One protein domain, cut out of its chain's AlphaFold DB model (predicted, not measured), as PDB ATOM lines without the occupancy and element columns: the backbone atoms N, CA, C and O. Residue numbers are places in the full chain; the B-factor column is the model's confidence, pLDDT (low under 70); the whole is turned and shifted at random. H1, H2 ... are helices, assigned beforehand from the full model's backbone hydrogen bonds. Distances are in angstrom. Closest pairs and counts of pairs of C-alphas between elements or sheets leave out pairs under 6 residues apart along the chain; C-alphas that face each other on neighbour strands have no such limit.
ATOM      1  N   TRP A   2      62.329   5.934 -64.505       94.50
ATOM      2  CA  TRP A   2      61.583   6.892 -63.666       94.50
ATOM      3  C   TRP A   2      60.463   7.654 -64.380       94.50
ATOM      4  O   TRP A   2      59.339   7.643 -63.904       94.50
ATOM      5  N   ALA A   3      60.707   8.185 -65.581       96.88
ATOM      6  CA  ALA A   3      59.649   8.853 -66.346       96.88
ATOM      7  C   ALA A   3      58.451   7.929 -66.667       96.88
ATOM      8  O   ALA A   3      57.307   8.369 -66.639       96.88
ATOM      9  N   ALA A   4      58.702   6.641 -66.943       97.19
ATOM     10  CA  ALA A   4      57.639   5.658 -67.171       97.19
ATOM     11  C   ALA A   4      56.895   5.313 -65.871       97.19
ATOM     12  O   ALA A   4      55.676   5.161 -65.882       97.19
ATOM     13  N   TRP A   5      57.621   5.237 -64.751       95.81
ATOM     14  CA  TRP A   5      57.037   5.042 -63.426       95.81
ATOM     15  C   TRP A   5      56.095   6.190 -63.048       95.81
ATOM     16  O   TRP A   5      54.945   5.938 -62.696       95.81
ATOM     17  N   ASP A   6      56.546   7.436 -63.203       97.94
ATOM     18  CA  ASP A   6      55.768   8.638 -62.880       97.94
ATOM     19  C   ASP A   6      54.524   8.779 -63.767       97.94
ATOM     20  O   ASP A   6      53.479   9.243 -63.315       97.94
ATOM     21  N   ALA A   7      54.604   8.318 -65.019       97.81
ATOM     22  CA  ALA A   7      53.472   8.254 -65.941       97.81
ATOM     23  C   ALA A   7      52.497   7.090 -65.654       97.81
ATOM     24  O   ALA A   7      51.476   6.966 -66.331       97.81
ATOM     25  N   GLY A   8      52.798   6.218 -64.686       97.62
ATOM     26  CA  GLY A   8      51.990   5.045 -64.344       97.62
ATOM     27  C   GLY A   8      52.182   3.833 -65.266       97.62
ATOM     28  O   GLY A   8      51.527   2.805 -65.067       97.62
ATOM     29  N   ASP A   9      53.098   3.896 -66.237       97.94
ATOM     30  CA  ASP A   9      53.441   2.767 -67.106       97.94
ATOM     31  C   ASP A   9      54.392   1.799 -66.388       97.94
ATOM     32  O   ASP A   9      55.613   1.776 -66.579       97.94
ATOM     33  N   ARG A  10      53.802   0.959 -65.532       97.25
ATOM     34  CA  ARG A  10      54.533  -0.035 -64.729       97.25
ATOM     35  C   ARG A  10      55.295  -1.036 -65.595       97.25
ATOM     36  O   ARG A  10      56.366  -1.481 -65.191       97.25
ATOM     37  N   LYS A  11      54.771  -1.393 -66.772       97.56
ATOM     38  CA  LYS A  11      55.399  -2.387 -67.650       97.56
ATOM     39  C   LYS A  11      56.676  -1.823 -68.264       97.56
ATOM     40  O   LYS A  11      57.712  -2.480 -68.196       97.56
ATOM     41  N   ALA A  12      56.619  -0.607 -68.808       97.62
ATOM     42  CA  ALA A  12      57.803   0.055 -69.347       97.62
ATOM     43  C   ALA A  12      58.814   0.414 -68.247       97.62
ATOM     44  O   ALA A  12      60.020   0.332 -68.474       97.62
ATOM     45  N   ALA A  13      58.348   0.772 -67.045       97.56
ATOM     46  CA  ALA A  13      59.230   1.042 -65.915       97.56
ATOM     47  C   ALA A  13      60.054  -0.193 -65.515       97.56
ATOM     48  O   ALA A  13      61.275  -0.082 -65.416       97.56
ATOM     49  N   VAL A  14      59.407  -1.354 -65.344       95.50
ATOM     50  CA  VAL A  14      60.070  -2.621 -64.984       95.50
ATOM     51  C   VAL A  14      60.978  -3.120 -66.109       95.50
ATOM     52  O   VAL A  14      62.103  -3.516 -65.839       95.50
ATOM     53  N   ALA A  15      60.545  -3.035 -67.370       96.50
ATOM     54  CA  ALA A  15      61.367  -3.443 -68.515       96.50
ATOM     55  C   ALA A  15      62.642  -2.596 -68.695       96.50
ATOM     56  O   ALA A  15      63.558  -3.007 -69.396       96.50
ATOM     57  N   ALA A  16      62.695  -1.407 -68.089       96.88
ATOM     58  CA  ALA A  16      63.859  -0.527 -68.124       96.88
ATOM     59  C   ALA A  16      64.827  -0.738 -66.944       96.88
ATOM     60  O   ALA A  16      65.770   0.044 -66.809       96.88
ATOM     61  N   VAL A  17      64.574  -1.710 -66.059       95.00
ATOM     62  CA  VAL A  17      65.498  -2.090 -64.981       95.00
ATOM     63  C   VAL A  17      66.616  -2.952 -65.580       95.00
ATOM     64  O   VAL A  17      66.298  -3.980 -66.169       95.00
ATOM     65  N   PRO A  18      67.900  -2.560 -65.460       95.25
ATOM     66  CA  PRO A  18      69.016  -3.409 -65.877       95.25
ATOM     67  C   PRO A  18      69.136  -4.652 -64.992       95.25
ATOM     68  O   PRO A  18      68.916  -4.562 -63.780       95.25
ATOM     69  N   ASP A  19      69.555  -5.778 -65.567       94.19
ATOM     70  CA  ASP A  19      69.737  -7.034 -64.829       94.19
ATOM     71  C   ASP A  19      70.776  -6.880 -63.707       94.19
ATOM     72  O   ASP A  19      70.574  -7.372 -62.597       94.19
ATOM     73  N   GLU A  20      71.829  -6.085 -63.920       94.75
ATOM     74  CA  GLU A  20      72.863  -5.843 -62.908       94.75
ATOM     75  C   GLU A  20      72.308  -5.111 -61.678       94.75
ATOM     76  O   GLU A  20      72.789  -5.299 -60.559       94.75
ATOM     77  N   ALA A  21      71.278  -4.280 -61.868       93.81
ATOM     78  CA  ALA A  21      70.601  -3.622 -60.757       93.81
ATOM     79  C   ALA A  21      69.783  -4.626 -59.929       93.81
ATOM     80  O   ALA A  21      69.677  -4.455 -58.716       93.81
ATOM     81  N   VAL A  22      69.240  -5.674 -60.559       93.06
ATOM     82  CA  VAL A  22      68.557  -6.780 -59.872       93.06
ATOM     83  C   VAL A  22      69.570  -7.634 -59.113       93.06
ATOM     84  O   VAL A  22      69.382  -7.881 -57.924       93.06
ATOM     85  N   ASP A  23      70.672  -8.018 -59.756       92.75
ATOM     86  CA  ASP A  23      71.738  -8.834 -59.157       92.75
ATOM     87  C   ASP A  23      72.367  -8.190 -57.913       92.75
ATOM     88  O   ASP A  23      72.786  -8.886 -56.988       92.75
ATOM     89  N   ALA A  24      72.425  -6.857 -57.870       92.88
ATOM     90  CA  ALA A  24      72.994  -6.119 -56.747       92.88
ATOM     91  C   ALA A  24      72.131  -6.160 -55.473       92.88
ATOM     92  O   ALA A  24      72.656  -5.951 -54.378       92.88
ATOM     93  N   VAL A  25      70.819  -6.391 -55.596       91.88
ATOM     94  CA  VAL A  25      69.866  -6.296 -54.469       91.88
ATOM     95  C   VAL A  25      69.099  -7.589 -54.202       91.88
ATOM     96  O   VAL A  25      68.544  -7.753 -53.114       91.88
ATOM     97  N   CYS A  26      69.084  -8.517 -55.155       94.00
ATOM     98  CA  CYS A  26      68.386  -9.790 -55.066       94.00
ATOM     99  C   CYS A  26      69.362 -10.954 -55.246       94.00
ATOM    100  O   CYS A  26      70.170 -10.979 -56.169       94.00
ATOM    101  N   VAL A  27      69.216 -11.983 -54.413       95.19
ATOM    102  CA  VAL A  27      69.827 -13.294 -54.659       95.19
ATOM    103  C   VAL A  27      68.796 -14.149 -55.392       95.19
ATOM    104  O   VAL A  27      67.743 -14.452 -54.836       95.19
ATOM    105  N   HIS A  28      69.079 -14.505 -56.642       94.69
ATOM    106  CA  HIS A  28      68.202 -15.316 -57.496       94.69
ATOM    107  C   HIS A  28      69.026 -16.268 -58.376       94.69
ATOM    108  O   HIS A  28      70.242 -16.110 -58.471       94.69
ATOM    109  N   GLY A  29      68.381 -17.270 -58.972       94.06
ATOM    110  CA  GLY A  29      69.037 -18.311 -59.770       94.06
ATOM    111  C   GLY A  29      68.711 -19.712 -59.265       94.06
ATOM    112  O   GLY A  29      67.692 -19.922 -58.600       94.06
ATOM    113  N   SER A  30      69.576 -20.677 -59.575       94.19
ATOM    114  CA  SER A  30      69.457 -22.032 -59.040       94.19
ATOM    115  C   SER A  30      69.668 -22.043 -57.517       94.19
ATOM    116  O   SER A  30      70.283 -21.123 -56.957       94.19
ATOM    117  N   PRO A  31      69.194 -23.081 -56.803       93.75
ATOM    118  CA  PRO A  31      69.472 -23.220 -55.377       93.75
ATOM    119  C   PRO A  31      70.970 -23.193 -55.042       93.75
ATOM    120  O   PRO A  31      71.366 -22.593 -54.045       93.75
ATOM    121  N   GLU A  32      71.813 -23.794 -55.880       94.06
ATOM    122  CA  GLU A  32      73.268 -23.830 -55.707       94.06
ATOM    123  C   GLU A  32      73.888 -22.431 -55.825       94.06
ATOM    124  O   GLU A  32      74.668 -22.027 -54.959       94.06
ATOM    125  N   GLU A  33      73.500 -21.663 -56.846       95.19
ATOM    126  CA  GLU A  33      73.954 -20.279 -57.050       95.19
ATOM    127  C   GLU A  33      73.532 -19.375 -55.888       95.19
ATOM    128  O   GLU A  33      74.325 -18.577 -55.376       95.19
ATOM    129  N   CYS A  34      72.287 -19.534 -55.429       95.50
ATOM    130  CA  CYS A  34      71.784 -18.821 -54.266       95.50
ATOM    131  C   CYS A  34      72.614 -19.154 -53.021       95.50
ATOM    132  O   CYS A  34      73.067 -18.242 -52.334       95.50
ATOM    133  N   ARG A  35      72.878 -20.438 -52.744       94.19
ATOM    134  CA  ARG A  35      73.672 -20.866 -51.579       94.19
ATOM    135  C   ARG A  35      75.076 -20.269 -51.566       94.19
ATOM    136  O   ARG A  35      75.508 -19.812 -50.511       94.19
ATOM    137  N   GLU A  36      75.769 -20.240 -52.702       95.00
ATOM    138  CA  GLU A  36      77.113 -19.649 -52.778       95.00
ATOM    139  C   GLU A  36      77.076 -18.146 -52.462       95.00
ATOM    140  O   GLU A  36      77.866 -17.647 -51.656       95.00
ATOM    141  N   ARG A  37      76.100 -17.423 -53.023       95.00
ATOM    142  CA  ARG A  37      75.898 -15.995 -52.730       95.00
ATOM    143  C   ARG A  37      75.580 -15.759 -51.251       95.00
ATOM    144  O   ARG A  37      76.186 -14.885 -50.632       95.00
ATOM    145  N   LEU A  38      74.692 -16.562 -50.659       94.06
ATOM    146  CA  LEU A  38      74.365 -16.496 -49.229       94.06
ATOM    147  C   LEU A  38      75.589 -16.789 -48.344       94.06
ATOM    148  O   LEU A  38      75.824 -16.079 -47.366       94.06
ATOM    149  N   ALA A  39      76.412 -17.776 -48.707       93.38
ATOM    150  CA  ALA A  39      77.665 -18.070 -48.012       93.38
ATOM    151  C   ALA A  39      78.654 -16.892 -48.074       93.38
ATOM    152  O   ALA A  39      79.391 -16.660 -47.117       93.38
ATOM    153  N   GLY A  40      78.642 -16.111 -49.158       94.50
ATOM    154  CA  GLY A  40      79.391 -14.859 -49.269       94.50
ATOM    155  C   GLY A  40      79.059 -13.854 -48.160       94.50
ATOM    156  O   GLY A  40      79.976 -13.313 -47.542       94.50
ATOM    157  N   TYR A  41      77.774 -13.664 -47.835       94.06
ATOM    158  CA  TYR A  41      77.354 -12.783 -46.734       94.06
ATOM    159  C   TYR A  41      77.865 -13.269 -45.375       94.06
ATOM    160  O   TYR A  41      78.352 -12.471 -44.572       94.06
ATOM    161  N   LEU A  42      77.811 -14.580 -45.127       93.81
ATOM    162  CA  LEU A  42      78.339 -15.171 -43.895       93.81
ATOM    163  C   LEU A  42      79.857 -14.971 -43.788       93.81
ATOM    164  O   LEU A  42      80.355 -14.538 -42.752       93.81
ATOM    165  N   ARG A  43      80.594 -15.211 -44.883       95.94
ATOM    166  CA  ARG A  43      82.046 -14.965 -44.962       95.94
ATOM    167  C   ARG A  43      82.403 -13.492 -44.747       95.94
ATOM    168  O   ARG A  43      83.455 -13.209 -44.184       95.94
ATOM    169  N   ALA A  44      81.529 -12.571 -45.150       96.88
ATOM    170  CA  ALA A  44      81.677 -11.136 -44.912       96.88
ATOM    171  C   ALA A  44      81.352 -10.704 -43.465       96.88
ATOM    172  O   ALA A  44      81.474  -9.524 -43.141       96.88
ATOM    173  N   GLY A  45      80.963 -11.636 -42.588       97.38
ATOM    174  CA  GLY A  45      80.744 -11.384 -41.162       97.38
ATOM    175  C   GLY A  45      79.280 -11.222 -40.750       97.38
ATOM    176  O   GLY A  45      79.017 -10.869 -39.602       97.38
ATOM    177  N   VAL A  46      78.314 -11.488 -41.636       96.12
ATOM    178  CA  VAL A  46      76.899 -11.554 -41.241       96.12
ATOM    179  C   VAL A  46      76.681 -12.790 -40.364       96.12
ATOM    180  O   VAL A  46      76.903 -13.913 -40.801       96.12
ATOM    181  N   THR A  47      76.226 -12.595 -39.125       95.00
ATOM    182  CA  THR A  47      76.075 -13.684 -38.139       95.00
ATOM    183  C   THR A  47      74.641 -14.169 -37.955       95.00
ATOM    184  O   THR A  47      74.419 -15.294 -37.517       95.00
ATOM    185  N   THR A  48      73.645 -13.339 -38.259       93.88
ATOM    186  CA  THR A  48      72.225 -13.678 -38.075       93.88
ATOM    187  C   THR A  48      71.415 -13.157 -39.253       93.88
ATOM    188  O   THR A  48      70.745 -12.128 -39.145       93.88
ATOM    189  N   PRO A  49      71.514 -13.809 -40.419       91.50
ATOM    190  CA  PRO A  49      70.753 -13.368 -41.567       91.50
ATOM    191  C   PRO A  49      69.271 -13.747 -41.461       91.50
ATOM    192  O   PRO A  49      68.919 -14.811 -40.952       91.50
ATOM    193  N   VAL A  50      68.410 -12.895 -42.017       92.88
ATOM    194  CA  VAL A  50      66.979 -13.162 -42.201       92.88
ATOM    195  C   VAL A  50      66.672 -13.043 -43.687       92.88
ATOM    196  O   VAL A  50      66.788 -11.964 -44.264       92.88
ATOM    197  N   TRP A  51      66.296 -14.157 -44.313       91.25
ATOM    198  CA  TRP A  51      66.069 -14.226 -45.755       91.25
ATOM    199  C   TRP A  51      64.574 -14.252 -46.071       91.25
ATOM    200  O   TRP A  51      63.856 -15.156 -45.640       91.25
ATOM    201  N   ALA A  52      64.105 -13.283 -46.856       93.50
ATOM    202  CA  ALA A  52      62.781 -13.345 -47.462       93.50
ATOM    203  C   ALA A  52      62.849 -14.244 -48.704       93.50
ATOM    204  O   ALA A  52      63.434 -13.867 -49.718       93.50
ATOM    205  N   VAL A  53      62.275 -15.444 -48.616       93.81
ATOM    206  CA  VAL A  53      62.281 -16.412 -49.719       93.81
ATOM    207  C   VAL A  53      61.041 -16.204 -50.581       93.81
ATOM    208  O   VAL A  53      59.915 -16.361 -50.109       93.81
ATOM    209  N   LEU A  54      61.256 -15.865 -51.852       94.06
ATOM    210  CA  LEU A  54      60.215 -15.750 -52.872       94.06
ATOM    211  C   LEU A  54      60.383 -16.901 -53.872       94.06
ATOM    212  O   LEU A  54      61.202 -16.792 -54.786       94.06
ATOM    213  N   PRO A  55      59.670 -18.025 -53.697       92.62
ATOM    214  CA  PRO A  55      59.832 -19.170 -54.576       92.62
ATOM    215  C   PRO A  55      59.223 -18.884 -55.955       92.62
ATOM    216  O   PRO A  55      58.072 -18.459 -56.067       92.62
ATOM    217  N   ILE A  56      59.993 -19.145 -57.014       90.00
ATOM    218  CA  ILE A  56      59.532 -19.103 -58.406       90.00
ATOM    219  C   ILE A  56      59.767 -20.491 -59.002       90.00
ATOM    220  O   ILE A  56      60.903 -20.935 -59.111       90.00
ATOM    221  N   GLY A  57      58.686 -21.187 -59.366       89.69
ATOM    222  CA  GLY A  57      58.761 -22.536 -59.947       89.69
ATOM    223  C   GLY A  57      59.019 -23.673 -58.948       89.69
ATOM    224  O   GLY A  57      59.142 -24.817 -59.373       89.69
ATOM    225  N   LEU A  58      59.062 -23.375 -57.647       92.19
ATOM    226  CA  LEU A  58      59.190 -24.338 -56.547       92.19
ATOM    227  C   LEU A  58      58.081 -24.105 -55.516       92.19
ATOM    228  O   LEU A  58      57.538 -22.999 -55.429       92.19
ATOM    229  N   ASP A  59      57.786 -25.111 -54.695       95.75
ATOM    230  CA  ASP A  59      57.048 -24.876 -53.454       95.75
ATOM    231  C   ASP A  59      57.930 -24.143 -52.422       95.75
ATOM    232  O   ASP A  59      59.158 -24.271 -52.404       95.75
ATOM    233  N   LEU A  60      57.309 -23.373 -51.521       94.62
ATOM    234  CA  LEU A  60      58.035 -22.627 -50.490       94.62
ATOM    235  C   LEU A  60      58.869 -23.543 -49.583       94.62
ATOM    236  O   LEU A  60      59.998 -23.197 -49.240       94.62
ATOM    237  N   ARG A  61      58.340 -24.706 -49.182       94.19
ATOM    238  CA  ARG A  61      59.063 -25.654 -48.324       94.19
ATOM    239  C   ARG A  61      60.279 -26.223 -49.040       94.19
ATOM    240  O   ARG A  61      61.323 -26.369 -48.409       94.19
ATOM    241  N   GLU A  62      60.145 -26.533 -50.324       95.25
ATOM    242  CA  GLU A  62      61.247 -27.030 -51.152       95.25
ATOM    243  C   GLU A  62      62.350 -25.976 -51.272       95.25
ATOM    244  O   GLU A  62      63.511 -26.270 -50.995       95.25
ATOM    245  N   ALA A  63      61.983 -24.728 -51.580       95.12
ATOM    246  CA  ALA A  63      62.928 -23.618 -51.673       95.12
ATOM    247  C   ALA A  63      63.653 -23.360 -50.341       95.12
ATOM    248  O   ALA A  63      64.876 -23.237 -50.311       95.12
ATOM    249  N   VAL A  64      62.922 -23.332 -49.219       94.12
ATOM    250  CA  VAL A  64      63.516 -23.173 -47.882       94.12
ATOM    251  C   VAL A  64      64.455 -24.334 -47.554       94.12
ATOM    252  O   VAL A  64      65.544 -24.101 -47.036       94.12
ATOM    253  N   GLY A  65      64.070 -25.572 -47.875       93.75
ATOM    254  CA  GLY A  65      64.912 -26.750 -47.669       93.75
ATOM    255  C   GLY A  65      66.203 -26.702 -48.485       93.75
ATOM    256  O   GLY A  65      67.273 -26.993 -47.955       93.75
ATOM    257  N   ALA A  66      66.126 -26.273 -49.744       93.31
ATOM    258  CA  ALA A  66      67.290 -26.172 -50.618       93.31
ATOM    259  C   ALA A  66      68.292 -25.097 -50.149       93.31
ATOM    260  O   ALA A  66      69.508 -25.277 -50.261       93.31
ATOM    261  N   LEU A  67      67.795 -23.996 -49.575       92.75
ATOM    262  CA  LEU A  67      68.618 -22.889 -49.069       92.75
ATOM    263  C   LEU A  67      69.062 -23.058 -47.610       92.75
ATOM    264  O   LEU A  67      69.890 -22.278 -47.134       92.75
ATOM    265  N   ALA A  68      68.529 -24.047 -46.889       88.62
ATOM    266  CA  ALA A  68      68.897 -24.288 -45.503       88.62
ATOM    267  C   ALA A  68      70.404 -24.596 -45.372       88.62
ATOM    268  O   ALA A  68      70.993 -25.227 -46.262       88.62
TER     269      ALA A  68
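What this domain is: This is residues 2 to 68 of the 71 residues of the protein "Bac_luciferase domain-containing protein" of Streptomyces violaceusniger (UniProt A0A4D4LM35). Two small groups of helices lie at the two ends of a loose model, joined by a thin bridge: H1 and H2 make the small group at one end, and H4 and H5, with the long loop of residues 44 to 59 that swings back from the far end of H4 to H5, make the larger one. H3 lies on the bridge between the groups, and residues 18 to 25, which include it, stand free. The printed part has 67 residues with five named helices, in the order H1, H2, H3, H4, H5, and no named strand; its class is all helix. It is loose, with a radius of gyration of the C-alphas of 15.3 A, and its C-alphas span 41 by 29 by 18 A.

Where its parts are: H1 is residues 2 to 6, starting at C-alpha 2 at (61.583, 6.892, -63.666). H2 is residues 10 to 15, and H3 is residues 19 to 23. H4, residues 31 to 43, is the longest helix by residues, 18.3 A from first to last C-alpha; it begins at C-alpha 31 at (69.472, -23.220, -55.377). H5, residues 60 to 67, measures 10.7 A and ends at C-alpha 67 at (68.618, -22.889, -49.069).

How they stand to each other: H1 and H2 touch, with 7 pairs of C-alphas within 8 A; the closest C-alphas are those of Ala 4 and Ala 13, 5.0 A apart. H3 touches no helix. It is apart from H2 before it and from H4 after it. H4 touches H5 with residues 31 to 35 alone, and the closest C-alphas are those of Arg 35 and Leu 67, 6.0 A apart. The lines of H4 and H5 stand at a steep tilt of 57 degrees, and the two helices run the same way. H1 and H2 are each apart from H4 and from H5. In H1, H2, H3, H4 and H5, every O i to N i+4 pair is within hydrogen-bond range.

The domain as a whole: The C-alphas of Ala 7 and Arg 43 are the two farthest apart, at 42.4 A, and those of Trp 2 and Ala 68, the first and last printed, are 36.8 A apart. The printed part runs from residue 2 to residue 68 and has no cut. The links from H1 to H2 and from H2 to H3 are tight, the link from H3 to H4 is short with 7 residues, and the link from H4 to H5 is long with 16. The mean pLDDT of the printed part is 94.6, and no printed residue is under 70.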